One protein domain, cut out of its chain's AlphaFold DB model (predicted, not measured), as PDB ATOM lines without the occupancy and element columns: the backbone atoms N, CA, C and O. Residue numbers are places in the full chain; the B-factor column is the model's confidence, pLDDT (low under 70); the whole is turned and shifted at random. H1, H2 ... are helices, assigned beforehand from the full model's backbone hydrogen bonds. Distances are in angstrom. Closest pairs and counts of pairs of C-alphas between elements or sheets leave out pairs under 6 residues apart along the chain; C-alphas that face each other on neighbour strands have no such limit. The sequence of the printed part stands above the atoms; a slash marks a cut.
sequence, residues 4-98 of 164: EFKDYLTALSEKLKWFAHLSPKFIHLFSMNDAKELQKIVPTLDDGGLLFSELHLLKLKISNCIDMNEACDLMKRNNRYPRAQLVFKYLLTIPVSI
ATOM      1  N   GLU A   4      18.524 -45.323 -44.357       54.41
ATOM      2  CA  GLU A   4      18.478 -43.982 -44.954       54.41
ATOM      3  C   GLU A   4      17.371 -43.076 -44.391       54.41
ATOM      4  O   GLU A   4      17.560 -41.869 -44.250       54.41
ATOM      5  N   PHE A   5      16.202 -43.624 -44.042       51.16
ATOM      6  CA  PHE A   5      15.109 -42.811 -43.507       51.16
ATOM      7  C   PHE A   5      15.289 -42.499 -42.016       51.16
ATOM      8  O   PHE A   5      14.891 -41.430 -41.552       51.16
ATOM      9  N   LYS A   6      15.914 -43.404 -41.251       53.56
ATOM     10  CA  LYS A   6      16.304 -43.115 -39.863       53.56
ATOM     11  C   LYS A   6      17.414 -42.072 -39.821       53.56
ATOM     12  O   LYS A   6      17.359 -41.183 -38.975       53.56
ATOM     13  N   ASP A   7      18.352 -42.136 -40.754       68.50
ATOM     14  CA  ASP A   7      19.415 -41.142 -40.887       68.50
ATOM     15  C   ASP A   7      18.840 -39.780 -41.278       68.50
ATOM     16  O   ASP A   7      19.202 -38.768 -40.679       68.50
ATOM     17  N   TYR A   8      17.849 -39.752 -42.179       65.88
ATOM     18  CA  TYR A   8      17.095 -38.538 -42.491       65.88
ATOM     19  C   TYR A   8      16.412 -37.949 -41.253       65.88
ATOM     20  O   TYR A   8      16.576 -36.762 -40.982       65.88
ATOM     21  N   LEU A   9      15.682 -38.753 -40.471       55.41
ATOM     22  CA  LEU A   9      15.013 -38.277 -39.253       55.41
ATOM     23  C   LEU A   9      16.007 -37.811 -38.186       55.41
ATOM     24  O   LEU A   9      15.744 -36.826 -37.500       55.41
ATOM     25  N   THR A  10      17.156 -38.474 -38.070       65.88
ATOM     26  CA  THR A  10      18.205 -38.101 -37.117       65.88
ATOM     27  C   THR A  10      18.828 -36.771 -37.522       65.88
ATOM     28  O   THR A  10      18.785 -35.827 -36.733       65.88
ATOM     29  N   ALA A  11      19.283 -36.648 -38.772       67.12
ATOM     30  CA  ALA A  11      19.835 -35.418 -39.336       67.12
ATOM     31  C   ALA A  11      18.827 -34.262 -39.300       67.12
ATOM     32  O   ALA A  11      19.196 -33.116 -39.041       67.12
ATOM     33  N   LEU A  12      17.545 -34.551 -39.532       62.94
ATOM     34  CA  LEU A  12      16.473 -33.580 -39.386       62.94
ATOM     35  C   LEU A  12      16.332 -33.172 -37.919       62.94
ATOM     36  O   LEU A  12      16.387 -31.987 -37.648       62.94
ATOM     37  N   SER A  13      16.253 -34.104 -36.963       65.62
ATOM     38  CA  SER A  13      16.153 -33.773 -35.531       65.62
ATOM     39  C   SER A  13      17.323 -32.912 -35.043       65.62
ATOM     40  O   SER A  13      17.120 -31.966 -34.285       65.62
ATOM     41  N   GLU A  14      18.536 -33.165 -35.539       69.62
ATOM     42  CA  GLU A  14      19.707 -32.348 -35.232       69.62
ATOM     43  C   GLU A  14      19.587 -30.947 -35.821       69.62
ATOM     44  O   GLU A  14      19.828 -29.960 -35.125       69.62
ATOM     45  N   LYS A  15      19.105 -30.851 -37.064       66.81
ATOM     46  CA  LYS A  15      18.721 -29.588 -37.697       66.81
ATOM     47  C   LYS A  15      17.499 -28.941 -37.055       66.81
ATOM     48  O   LYS A  15      17.234 -27.800 -37.377       66.81
ATOM     49  N   LEU A  16      16.752 -29.604 -36.178       66.88
ATOM     50  CA  LEU A  16      15.654 -28.993 -35.430       66.88
ATOM     51  C   LEU A  16      16.088 -28.564 -34.020       66.88
ATOM     52  O   LEU A  16      15.309 -27.913 -33.334       66.88
ATOM     53  N   LYS A  17      17.315 -28.861 -33.561       69.44
ATOM     54  CA  LYS A  17      17.787 -28.469 -32.213       69.44
ATOM     55  C   LYS A  17      17.700 -26.955 -31.980       69.44
ATOM     56  O   LYS A  17      17.328 -26.524 -30.892       69.44
ATOM     57  N   TRP A  18      17.939 -26.144 -33.012       69.25
ATOM     58  CA  TRP A  18      17.793 -24.687 -32.928       69.25
ATOM     59  C   TRP A  18      16.330 -24.221 -32.782       69.25
ATOM     60  O   TRP A  18      16.106 -23.078 -32.396       69.25
ATOM     61  N   PHE A  19      15.319 -25.080 -32.995       65.00
ATOM     62  CA  PHE A  19      13.907 -24.751 -32.726       65.00
ATOM     63  C   PHE A  19      13.693 -24.408 -31.261       65.00
ATOM     64  O   PHE A  19      12.880 -23.534 -30.953       65.00
ATOM     65  N   ALA A  20      14.449 -25.065 -30.370       65.94
ATOM     66  CA  ALA A  20      14.473 -24.709 -28.964       65.94
ATOM     67  C   ALA A  20      14.757 -23.214 -28.837       65.94
ATOM     68  O   ALA A  20      13.963 -22.525 -28.214       65.94
ATOM     69  N   HIS A  21      15.772 -22.706 -29.545       68.81
ATOM     70  CA  HIS A  21      16.187 -21.305 -29.535       68.81
ATOM     71  C   HIS A  21      15.206 -20.325 -30.198       68.81
ATOM     72  O   HIS A  21      15.383 -19.142 -29.977       68.81
ATOM     73  N   LEU A  22      14.184 -20.725 -30.973       65.56
ATOM     74  CA  LEU A  22      13.141 -19.778 -31.445       65.56
ATOM     75  C   LEU A  22      11.890 -19.746 -30.576       65.56
ATOM     76  O   LEU A  22      11.022 -18.895 -30.780       65.56
ATOM     77  N   SER A  23      11.778 -20.639 -29.595       67.06
ATOM     78  CA  SER A  23      10.731 -20.504 -28.591       67.06
ATOM     79  C   SER A  23      10.874 -19.152 -27.876       67.06
ATOM     80  O   SER A  23      12.001 -18.778 -27.545       67.06
ATOM     81  N   PRO A  24       9.776 -18.444 -27.542       66.19
ATOM     82  CA  PRO A  24       9.797 -17.223 -26.734       66.19
ATOM     83  C   PRO A  24      10.700 -17.319 -25.499       66.19
ATOM     84  O   PRO A  24      11.383 -16.361 -25.145       66.19
ATOM     85  N   LYS A  25      10.776 -18.511 -24.891       66.06
ATOM     86  CA  LYS A  25      11.606 -18.800 -23.713       66.06
ATOM     87  C   LYS A  25      13.112 -18.799 -23.993       66.06
ATOM     88  O   LYS A  25      13.894 -18.464 -23.110       66.06
ATOM     89  N   PHE A  26      13.530 -19.135 -25.208       70.56
ATOM     90  CA  PHE A  26      14.934 -19.338 -25.580       70.56
ATOM     91  C   PHE A  26      15.378 -18.469 -26.762       70.56
ATOM     92  O   PHE A  26      16.529 -18.567 -27.170       70.56
ATOM     93  N   ILE A  27      14.527 -17.557 -27.252       69.81
ATOM     94  CA  ILE A  27      14.836 -16.588 -28.324       69.81
ATOM     95  C   ILE A  27      16.074 -15.733 -28.036       69.81
ATOM     96  O   ILE A  27      16.671 -15.150 -28.933       69.81
ATOM     97  N   HIS A  28      16.494 -15.671 -26.771       71.38
ATOM     98  CA  HIS A  28      17.726 -15.021 -26.348       71.38
ATOM     99  C   HIS A  28      19.005 -15.807 -26.686       71.38
ATOM    100  O   HIS A  28      20.059 -15.186 -26.754       71.38
ATOM    101  N   LEU A  29      18.916 -17.125 -26.886       74.12
ATOM    102  CA  LEU A  29      20.020 -17.999 -27.300       74.12
ATOM    103  C   LEU A  29      20.215 -18.006 -28.820       74.12
ATOM    104  O   LEU A  29      21.194 -18.565 -29.305       74.12
ATOM    105  N   PHE A  30      19.288 -17.400 -29.567       74.69
ATOM    106  CA  PHE A  30      19.356 -17.337 -31.016       74.69
ATOM    107  C   PHE A  30      20.560 -16.500 -31.465       74.69
ATOM    108  O   PHE A  30      20.656 -15.308 -31.163       74.69
ATOM    109  N   SER A  31      21.483 -17.133 -32.185       80.38
ATOM    110  CA  SER A  31      22.730 -16.530 -32.645       80.38
ATOM    111  C   SER A  31      22.678 -16.145 -34.125       80.38
ATOM    112  O   SER A  31      21.861 -16.628 -34.910       80.38
ATOM    113  N   MET A  32      23.625 -15.307 -34.548       75.88
ATOM    114  CA  MET A  32      23.814 -14.986 -35.967       75.88
ATOM    115  C   MET A  32      24.172 -16.227 -36.805       75.88
ATOM    116  O   MET A  32      23.896 -16.271 -38.002       75.88
ATOM    117  N   ASN A  33      24.783 -17.244 -36.189       77.50
ATOM    118  CA  ASN A  33      25.074 -18.501 -36.867       77.50
ATOM    119  C   ASN A  33      23.782 -19.280 -37.156       77.50
ATOM    120  O   ASN A  33      23.605 -19.769 -38.268       77.50
ATOM    121  N   ASP A  34      22.840 -19.297 -36.211       77.12
ATOM    122  CA  ASP A  34      21.527 -19.930 -36.395       77.12
ATOM    123  C   ASP A  34      20.732 -19.258 -37.523       77.12
ATOM    124  O   ASP A  34      20.095 -19.933 -38.329       77.12
ATOM    125  N   ALA A  35      20.831 -17.928 -37.647       75.12
ATOM    126  CA  ALA A  35      20.228 -17.183 -38.755       75.12
ATOM    127  C   ALA A  35      20.795 -17.590 -40.128       75.12
ATOM    128  O   ALA A  35      20.046 -17.712 -41.098       75.12
ATOM    129  N   LYS A  36      22.109 -17.835 -40.216       75.81
ATOM    130  CA  LYS A  36      22.763 -18.305 -41.448       75.81
ATOM    131  C   LYS A  36      22.400 -19.750 -41.783       75.81
ATOM    132  O   LYS A  36      22.209 -20.071 -42.951       75.81
ATOM    133  N   GLU A  37      22.283 -20.624 -40.786       75.94
ATOM    134  CA  GLU A  37      21.811 -21.996 -41.011       75.94
ATOM    135  C   GLU A  37      20.351 -22.018 -41.485       75.94
ATOM    136  O   GLU A  37      20.005 -22.757 -42.406       75.94
ATOM    137  N   LEU A  38      19.508 -21.141 -40.936       73.50
ATOM    138  CA  LEU A  38      18.128 -20.953 -41.384       73.50
ATOM    139  C   LEU A  38      18.028 -20.514 -42.845       73.50
ATOM    140  O   LEU A  38      17.187 -21.031 -43.581       73.50
ATOM    141  N   GLN A  39      18.912 -19.616 -43.278       73.25
ATOM    142  CA  GLN A  39      18.989 -19.172 -44.669       73.25
ATOM    143  C   GLN A  39      19.264 -20.332 -45.641       73.25
ATOM    144  O   GLN A  39      18.741 -20.342 -46.751       73.25
ATOM    145  N   LYS A  40      20.028 -21.352 -45.229       73.56
ATOM    146  CA  LYS A  40      20.284 -22.537 -46.070       73.56
ATOM    147  C   LYS A  40      19.044 -23.415 -46.254       73.56
ATOM    148  O   LYS A  40      18.938 -24.123 -47.250       73.56
ATOM    149  N   ILE A  41      18.141 -23.419 -45.274       69.06
ATOM    150  CA  ILE A  41      16.935 -24.261 -45.267       69.06
ATOM    151  C   ILE A  41      15.766 -23.540 -45.944       69.06
ATOM    152  O   ILE A  41      14.930 -24.172 -46.587       69.06
ATOM    153  N   VAL A  42      15.707 -22.218 -45.792       71.81
ATOM    154  CA  VAL A  42      14.635 -21.366 -46.298       71.81
ATOM    155  C   VAL A  42      15.191 -20.521 -47.450       71.81
ATOM    156  O   VAL A  42      15.707 -19.431 -47.211       71.81
ATOM    157  N   PRO A  43      15.084 -20.990 -48.709       66.81
ATOM    158  CA  PRO A  43      15.694 -20.320 -49.862       66.81
ATOM    159  C   PRO A  43      15.086 -18.944 -50.176       66.81
ATOM    160  O   PRO A  43      15.642 -18.199 -50.971       66.81
ATOM    161  N   THR A  44      13.956 -18.600 -49.557       71.31
ATOM    162  CA  THR A  44      13.289 -17.294 -49.656       71.31
ATOM    163  C   THR A  44      13.815 -16.256 -48.660       71.31
ATOM    164  O   THR A  44      13.236 -15.178 -48.545       71.31
ATOM    165  N   LEU A  45      14.856 -16.578 -47.883       73.62
ATOM    166  CA  LEU A  45      15.422 -15.670 -46.892       73.62
ATOM    167  C   LEU A  45      16.641 -14.923 -47.457       73.62
ATOM    168  O   LEU A  45      17.752 -15.449 -47.507       73.62
ATOM    169  N   ASP A  46      16.432 -13.671 -47.854       70.38
ATOM    170  CA  ASP A  46      17.439 -12.906 -48.603       70.38
ATOM    171  C   ASP A  46      18.651 -12.482 -47.746       70.38
ATOM    172  O   ASP A  46      19.778 -12.451 -48.238       70.38
ATOM    173  N   ASP A  47      18.444 -12.178 -46.456       76.75
ATOM    174  CA  ASP A  47      19.490 -11.659 -45.557       76.75
ATOM    175  C   ASP A  47      19.297 -12.118 -44.096       76.75
ATOM    176  O   ASP A  47      18.334 -11.743 -43.412       76.75
ATOM    177  N   GLY A  48      20.249 -12.914 -43.598       72.81
ATOM    178  CA  GLY A  48      20.273 -13.410 -42.220       72.81
ATOM    179  C   GLY A  48      20.524 -12.330 -41.157       72.81
ATOM    180  O   GLY A  48      20.072 -12.480 -40.023       72.81
ATOM    181  N   GLY A  49      21.183 -11.217 -41.496       76.44
ATOM    182  CA  GLY A  49      21.381 -10.093 -40.575       76.44
ATOM    183  C   GLY A  49      20.102  -9.288 -40.347       76.44
ATOM    184  O   GLY A  49      19.794  -8.891 -39.218       76.44
ATOM    185  N   LEU A  50      19.294  -9.126 -41.396       79.88
ATOM    186  CA  LEU A  50      17.956  -8.550 -41.269       79.88
ATOM    187  C   LEU A  50      17.011  -9.477 -40.497       79.88
ATOM    188  O   LEU A  50      16.247  -8.998 -39.663       79.88
ATOM    189  N   LEU A  51      17.114 -10.800 -40.679       80.69
ATOM    190  CA  LEU A  51      16.398 -11.752 -39.824       80.69
ATOM    191  C   LEU A  51      16.796 -11.586 -38.350       80.69
ATOM    192  O   LEU A  51      15.924 -11.522 -37.488       80.69
ATOM    193  N   PHE A  52      18.097 -11.521 -38.057       78.56
ATOM    194  CA  PHE A  52      18.582 -11.393 -36.685       78.56
ATOM    195  C   PHE A  52      18.069 -10.110 -36.021       78.56
ATOM    196  O   PHE A  52      17.579 -10.154 -34.894       78.56
ATOM    197  N   SER A  53      18.111  -8.977 -36.727       79.94
ATOM    198  CA  SER A  53      17.579  -7.709 -36.213       79.94
ATOM    199  C   SER A  53      16.054  -7.724 -36.050       79.94
ATOM    200  O   SER A  53      15.562  -7.289 -35.009       79.94
ATOM    201  N   GLU A  54      15.295  -8.283 -36.999       82.88
ATOM    202  CA  GLU A  54      13.842  -8.454 -36.861       82.88
ATOM    203  C   GLU A  54      13.482  -9.350 -35.672       82.88
ATOM    204  O   GLU A  54      12.605  -8.991 -34.889       82.88
ATOM    205  N   LEU A  55      14.171 -10.482 -35.492       77.44
ATOM    206  CA  LEU A  55      13.966 -11.377 -34.351       77.44
ATOM    207  C   LEU A  55      14.366 -10.718 -33.029       77.44
ATOM    208  O   LEU A  55      13.690 -10.910 -32.020       77.44
ATOM    209  N   HIS A  56      15.420  -9.903 -33.026       77.38
ATOM    210  CA  HIS A  56      15.826  -9.144 -31.848       77.38
ATOM    211  C   HIS A  56      14.786  -8.078 -31.466       77.38
ATOM    212  O   HIS A  56      14.450  -7.925 -30.292       77.38
ATOM    213  N   LEU A  57      14.210  -7.380 -32.448       78.62
ATOM    214  CA  LEU A  57      13.104  -6.444 -32.226       78.62
ATOM    215  C   LEU A  57      11.830  -7.168 -31.779       78.62
ATOM    216  O   LEU A  57      11.115  -6.690 -30.898       78.62
ATOM    217  N   LEU A  58      11.558  -8.338 -32.355       74.50
ATOM    218  CA  LEU A  58      10.439  -9.186 -31.974       74.50
ATOM    219  C   LEU A  58      10.598  -9.686 -30.531       74.50
ATOM    220  O   LEU A  58       9.626  -9.665 -29.783       74.50
ATOM    221  N   LYS A  59      11.814 -10.040 -30.095       72.56
ATOM    222  CA  LYS A  59      12.127 -10.420 -28.706       72.56
ATOM    223  C   LYS A  59      11.715  -9.343 -27.703       72.56
ATOM    224  O   LYS A  59      11.116  -9.684 -26.691       72.56
ATOM    225  N   LEU A  60      11.979  -8.065 -27.988       70.56
ATOM    226  CA  LEU A  60      11.568  -6.949 -27.118       70.56
ATOM    227  C   LEU A  60      10.043  -6.818 -26.987       70.56
ATOM    228  O   LEU A  60       9.549  -6.213 -26.040       70.56
ATOM    229  N   LYS A  61       9.290  -7.368 -27.944       69.69
ATOM    230  CA  LYS A  61       7.824  -7.343 -27.968       69.69
ATOM    231  C   LYS A  61       7.209  -8.638 -27.418       69.69
ATOM    232  O   LYS A  61       6.146  -8.589 -26.812       69.69
ATOM    233  N   ILE A  62       7.899  -9.768 -27.604       65.94
ATOM    234  CA  ILE A  62       7.544 -11.117 -27.134       65.94
ATOM    235  C   ILE A  62       7.971 -11.357 -25.680       65.94
ATOM    236  O   ILE A  62       7.458 -12.277 -25.058       65.94
ATOM    237  N   SER A  63       8.837 -10.534 -25.082       61.62
ATOM    238  CA  SER A  63       9.205 -10.649 -23.659       61.62
ATOM    239  C   SER A  63       8.011 -10.581 -22.692       61.62
ATOM    240  O   SER A  63       8.158 -10.958 -21.534       61.62
ATOM    241  N   ASN A  64       6.836 -10.162 -23.170       59.38
ATOM    242  CA  ASN A  64       5.572 -10.176 -22.431       59.38
ATOM    243  C   ASN A  64       4.646 -11.360 -22.783       59.38
ATOM    244  O   ASN A  64       3.572 -11.467 -22.202       59.38
ATOM    245  N   CYS A  65       5.021 -12.228 -23.726       58.75
ATOM    246  CA  CYS A  65       4.204 -13.351 -24.186       58.75
ATOM    247  C   CYS A  65       4.611 -14.647 -23.500       58.75
ATOM    248  O   CYS A  65       5.785 -15.021 -23.464       58.75
ATOM    249  N   ILE A  66       3.610 -15.364 -23.003       58.31
ATOM    250  CA  ILE A  66       3.808 -16.593 -22.229       58.31
ATOM    251  C   ILE A  66       3.702 -17.829 -23.145       58.31
ATOM    252  O   ILE A  66       4.308 -18.865 -22.853       58.31
ATOM    253  N   ASP A  67       2.993 -17.708 -24.278       64.38
ATOM    254  CA  ASP A  67       2.656 -18.815 -25.181       64.38
ATOM    255  C   ASP A  67       2.944 -18.528 -26.673       64.38
ATOM    256  O   ASP A  67       2.893 -17.394 -27.156       64.38
ATOM    257  N   MET A  68       3.215 -19.598 -27.429       63.16
ATOM    258  CA  MET A  68       3.425 -19.595 -28.881       63.16
ATOM    259  C   MET A  68       2.190 -19.118 -29.655       63.16
ATOM    260  O   MET A  68       2.343 -18.521 -30.723       63.16
ATOM    261  N   ASN A  69       0.980 -19.351 -29.134       67.50
ATOM    262  CA  ASN A  69      -0.258 -18.870 -29.755       67.50
ATOM    263  C   ASN A  69      -0.350 -17.341 -29.717       67.50
ATOM    264  O   ASN A  69      -0.649 -16.708 -30.729       67.50
ATOM    265  N   GLU A  70      -0.004 -16.741 -28.581       68.94
ATOM    266  CA  GLU A  70       0.014 -15.290 -28.407       68.94
ATOM    267  C   GLU A  70       1.094 -14.635 -29.285       68.94
ATOM    268  O   GLU A  70       0.841 -13.633 -29.957       68.94
ATOM    269  N   ALA A  71       2.269 -15.267 -29.380       67.94
ATOM    270  CA  ALA A  71       3.310 -14.862 -30.321       67.94
ATOM    271  C   ALA A  71       2.823 -14.932 -31.783       67.94
ATOM    272  O   ALA A  71       3.062 -14.007 -32.563       67.94
ATOM    273  N   CYS A  72       2.092 -15.988 -32.159       69.50
ATOM    274  CA  CYS A  72       1.506 -16.121 -33.495       69.50
ATOM    275  C   CYS A  72       0.476 -15.032 -33.798       69.50
ATOM    276  O   CYS A  72       0.479 -14.481 -34.900       69.50
ATOM    277  N   ASP A  73      -0.379 -14.693 -32.842       73.81
ATOM    278  CA  ASP A  73      -1.378 -13.643 -33.021       73.81
ATOM    279  C   ASP A  73      -0.740 -12.257 -33.121       73.81
ATOM    280  O   ASP A  73      -1.150 -11.447 -33.958       73.81
ATOM    281  N   LEU A  74       0.322 -11.985 -32.359       70.62
ATOM    282  CA  LEU A  74       1.092 -10.749 -32.495       70.62
ATOM    283  C   LEU A  74       1.791 -10.630 -33.849       70.62
ATOM    284  O   LEU A  74       1.819  -9.529 -34.411       70.62
ATOM    285  N   MET A  75       2.315 -11.736 -34.380       70.50
ATOM    286  CA  MET A  75       2.909 -11.780 -35.718       70.50
ATOM    287  C   MET A  75       1.857 -11.576 -36.810       70.50
ATOM    288  O   MET A  75       2.082 -10.800 -37.732       70.50
ATOM    289  N   LYS A  76       0.674 -12.192 -36.689       71.44
ATOM    290  CA  LYS A  76      -0.434 -11.980 -37.637       71.44
ATOM    291  C   LYS A  76      -0.929 -10.532 -37.635       71.44
ATOM    292  O   LYS A  76      -1.262 -10.002 -38.689       71.44
ATOM    293  N   ARG A  77      -0.980  -9.892 -36.462       67.56
ATOM    294  CA  ARG A  77      -1.446  -8.502 -36.305       67.56
ATOM    295  C   ARG A  77      -0.424  -7.466 -36.773       67.56
ATOM    296  O   ARG A  77      -0.807  -6.351 -37.107       67.56
ATOM    297  N   ASN A  78       0.864  -7.804 -36.785       64.25
ATOM    298  CA  ASN A  78       1.935  -6.882 -37.147       64.25
ATOM    299  C   ASN A  78       2.728  -7.431 -38.337       64.25
ATOM    300  O   ASN A  78       3.713  -8.137 -38.146       64.25
ATOM    301  N   ASN A  79       2.395  -6.992 -39.552       66.88
ATOM    302  CA  ASN A  79       3.182  -7.253 -40.769       66.88
ATOM    303  C   ASN A  79       4.546  -6.511 -40.787       66.88
ATOM    304  O   ASN A  79       5.040  -6.098 -41.831       66.88
ATOM    305  N   ARG A  80       5.125  -6.240 -39.611       71.38
ATOM    306  CA  ARG A  80       6.360  -5.464 -39.431       71.38
ATOM    307  C   ARG A  80       7.620  -6.325 -39.430       71.38
ATOM    308  O   ARG A  80       8.707  -5.770 -39.517       71.38
ATOM    309  N   TYR A  81       7.469  -7.646 -39.325       78.19
ATOM    310  CA  TYR A  81       8.580  -8.600 -39.256       78.19
ATOM    311  C   TYR A  81       8.363  -9.743 -40.260       78.19
ATOM    312  O   TYR A  81       8.100 -10.883 -39.858       78.19
ATOM    313  N   PRO A  82       8.375  -9.445 -41.572       79.31
ATOM    314  CA  PRO A  82       8.028 -10.415 -42.606       79.31
ATOM    315  C   PRO A  82       8.981 -11.617 -42.625       79.31
ATOM    316  O   PRO A  82       8.538 -12.740 -42.868       79.31
ATOM    317  N   ARG A  83      10.272 -11.422 -42.315       82.00
ATOM    318  CA  ARG A  83      11.265 -12.507 -42.321       82.00
ATOM    319  C   ARG A  83      11.086 -13.398 -41.106       82.00
ATOM    320  O   ARG A  83      11.044 -14.619 -41.244       82.00
ATOM    321  N   ALA A  84      10.911 -12.795 -39.930       77.88
ATOM    322  CA  ALA A  84      10.619 -13.547 -38.715       77.88
ATOM    323  C   ALA A  84       9.325 -14.363 -38.871       77.88
ATOM    324  O   ALA A  84       9.321 -15.565 -38.616       77.88
ATOM    325  N   GLN A  85       8.248 -13.751 -39.373       79.06
ATOM    326  CA  GLN A  85       6.970 -14.432 -39.599       79.06
ATOM    327  C   GLN A  85       7.107 -15.615 -40.563       79.06
ATOM    328  O   GLN A  85       6.520 -16.676 -40.334       79.06
ATOM    329  N   LEU A  86       7.887 -15.447 -41.631       79.69
ATOM    330  CA  LEU A  86       8.164 -16.507 -42.585       79.69
ATOM    331  C   LEU A  86       8.889 -17.669 -41.894       79.69
ATOM    332  O   LEU A  86       8.396 -18.795 -41.950       79.69
ATOM    333  N   VAL A  87       9.967 -17.403 -41.153       77.56
ATOM    334  CA  VAL A  87      10.685 -18.432 -40.380       77.56
ATOM    335  C   VAL A  87       9.752 -19.151 -39.407       77.56
ATOM    336  O   VAL A  87       9.727 -20.378 -39.401       77.56
ATOM    337  N   PHE A  88       8.922 -18.430 -38.650       75.56
ATOM    338  CA  PHE A  88       7.949 -19.035 -37.735       75.56
ATOM    339  C   PHE A  88       6.891 -19.886 -38.456       75.56
ATOM    340  O   PHE A  88       6.463 -20.916 -37.938       75.56
ATOM    341  N   LYS A  89       6.480 -19.520 -39.673       77.38
ATOM    342  CA  LYS A  89       5.556 -20.335 -40.473       77.38
ATOM    343  C   LYS A  89       6.188 -21.669 -40.875       77.38
ATOM    344  O   LYS A  89       5.555 -22.715 -40.719       77.38
ATOM    345  N   TYR A  90       7.434 -21.652 -41.351       75.75
ATOM    346  CA  TYR A  90       8.177 -22.885 -41.634       75.75
ATOM    347  C   TYR A  90       8.422 -23.687 -40.349       75.75
ATOM    348  O   TYR A  90       8.219 -24.900 -40.339       75.75
ATOM    349  N   LEU A  91       8.736 -23.003 -39.245       70.38
ATOM    350  CA  LEU A  91       8.913 -23.587 -37.914       70.38
ATOM    351  C   LEU A  91       7.665 -24.331 -37.431       70.38
ATOM    352  O   LEU A  91       7.785 -25.367 -36.802       70.38
ATOM    353  N   LEU A  92       6.459 -23.838 -37.700       68.88
ATOM    354  CA  LEU A  92       5.234 -24.537 -37.297       68.88
ATOM    355  C   LEU A  92       4.870 -25.664 -38.271       68.88
ATOM    356  O   LEU A  92       4.303 -26.675 -37.869       68.88
ATOM    357  N   THR A  93       5.228 -25.523 -39.545       74.31
ATOM    358  CA  THR A  93       4.864 -26.490 -40.591       74.31
ATOM    359  C   THR A  93       5.754 -27.735 -40.572       74.31
ATOM    360  O   THR A  93       5.260 -28.840 -40.803       74.31
ATOM    361  N   ILE A  94       7.051 -27.589 -40.282       70.94
ATOM    362  CA  ILE A  94       8.019 -28.697 -40.327       70.94
ATOM    363  C   ILE A  94       7.743 -29.750 -39.229       70.94
ATOM    364  O   ILE A  94       7.547 -30.910 -39.584       70.94
ATOM    365  N   PRO A  95       7.631 -29.409 -37.927       65.31
ATOM    366  CA  PRO A  95       7.325 -30.370 -36.865       65.31
ATOM    367  C   PRO A  95       5.961 -31.032 -37.048       65.31
ATOM    368  O   PRO A  95       5.826 -32.232 -36.824       65.31
ATOM    369  N   VAL A  96       4.957 -30.274 -37.506       64.19
ATOM    370  CA  VAL A  96       3.620 -30.810 -37.799       64.19
ATOM    371  C   VAL A  96       3.684 -31.824 -38.942       64.19
ATOM    372  O   VAL A  96       3.090 -32.897 -38.838       64.19
ATOM    373  N   SER A  97       4.452 -31.540 -39.995       65.81
ATOM    374  CA  SER A  97       4.690 -32.490 -41.089       65.81
ATOM    375  C   SER A  97       5.418 -33.748 -40.606       65.81
ATOM    376  O   SER A  97       5.034 -34.852 -40.982       65.81
ATOM    377  N   ILE A  98       6.420 -33.610 -39.731       66.56
ATOM    378  CA  ILE A  98       7.174 -34.749 -39.182       66.56
ATOM    379  C   ILE A  98       6.282 -35.624 -38.306       66.56
ATOM    380  O   ILE A  98       6.209 -36.823 -38.544       66.56
TER     381      ILE A  98
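This is residues 4 to 98 of the 164 residues of the protein "Hypothetical protein" of Didymodactylos carnosus (UniProt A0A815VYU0). Picture a T made by the two longest helices, the start of H6 meeting H4 nearly at right angles, with H3 by the first end of H4 and H5 by its last end. Short H2 lies by the middle of H6, and H1 reaches away at the end of the domain opposite H4, making much of the length. The printed part has 95 residues with six named helices, H1 to H6 in chain order, and no named strand: all helix. It is compact, with a radius of gyration of the C-alphas of 13.3 A, and elongated, spanning 41 by 26 by 21 A.

Start at H6, residues 82 to 98; its residues 83 to 84 alone touch H4, residues 48 to 62, about perpendicular at 86 degrees, the closest C-alphas being Leu 51 and Arg 83, 5.8 A. H4 also touches H3, residues 32 to 41, closest at the C-alphas of Ala 35 and Gly 48, 5.1 A, at a steep tilt of 68 degrees, only just short of about perpendicular, opposite ways. H5, residues 68 to 77, is close to H6 but not clearly touching, at the C-alphas of Met 75 and Gln 85, 6.2 A. So is H2, residues 19 to 22, at the C-alphas of Phe 19 and Leu 91, 7.3 A. H1, residues 4 to 15, is near H6. Every O i to N i+4 pair is within hydrogen-bond range in H1, H3 and H5, against 10 of 11 in H4 and 11 of 13 in H6; H2 is too short for one.

Find C-alpha 4 at (18.478, -43.982, -44.954), where H1 begins its 16.1 A. H4 covers 19.9 A. H6 runs 24.6 A to C-alpha 98 at (7.174, -34.749, -39.182).

The farthest C-alphas, Glu 4 and Asn 64, are 42.6 A apart. The printed part has no cut, and no link is long. Mean pLDDT of the printed part is 70.5; look for values under 70 at residues 4 to 25 and 61 to 72, among others.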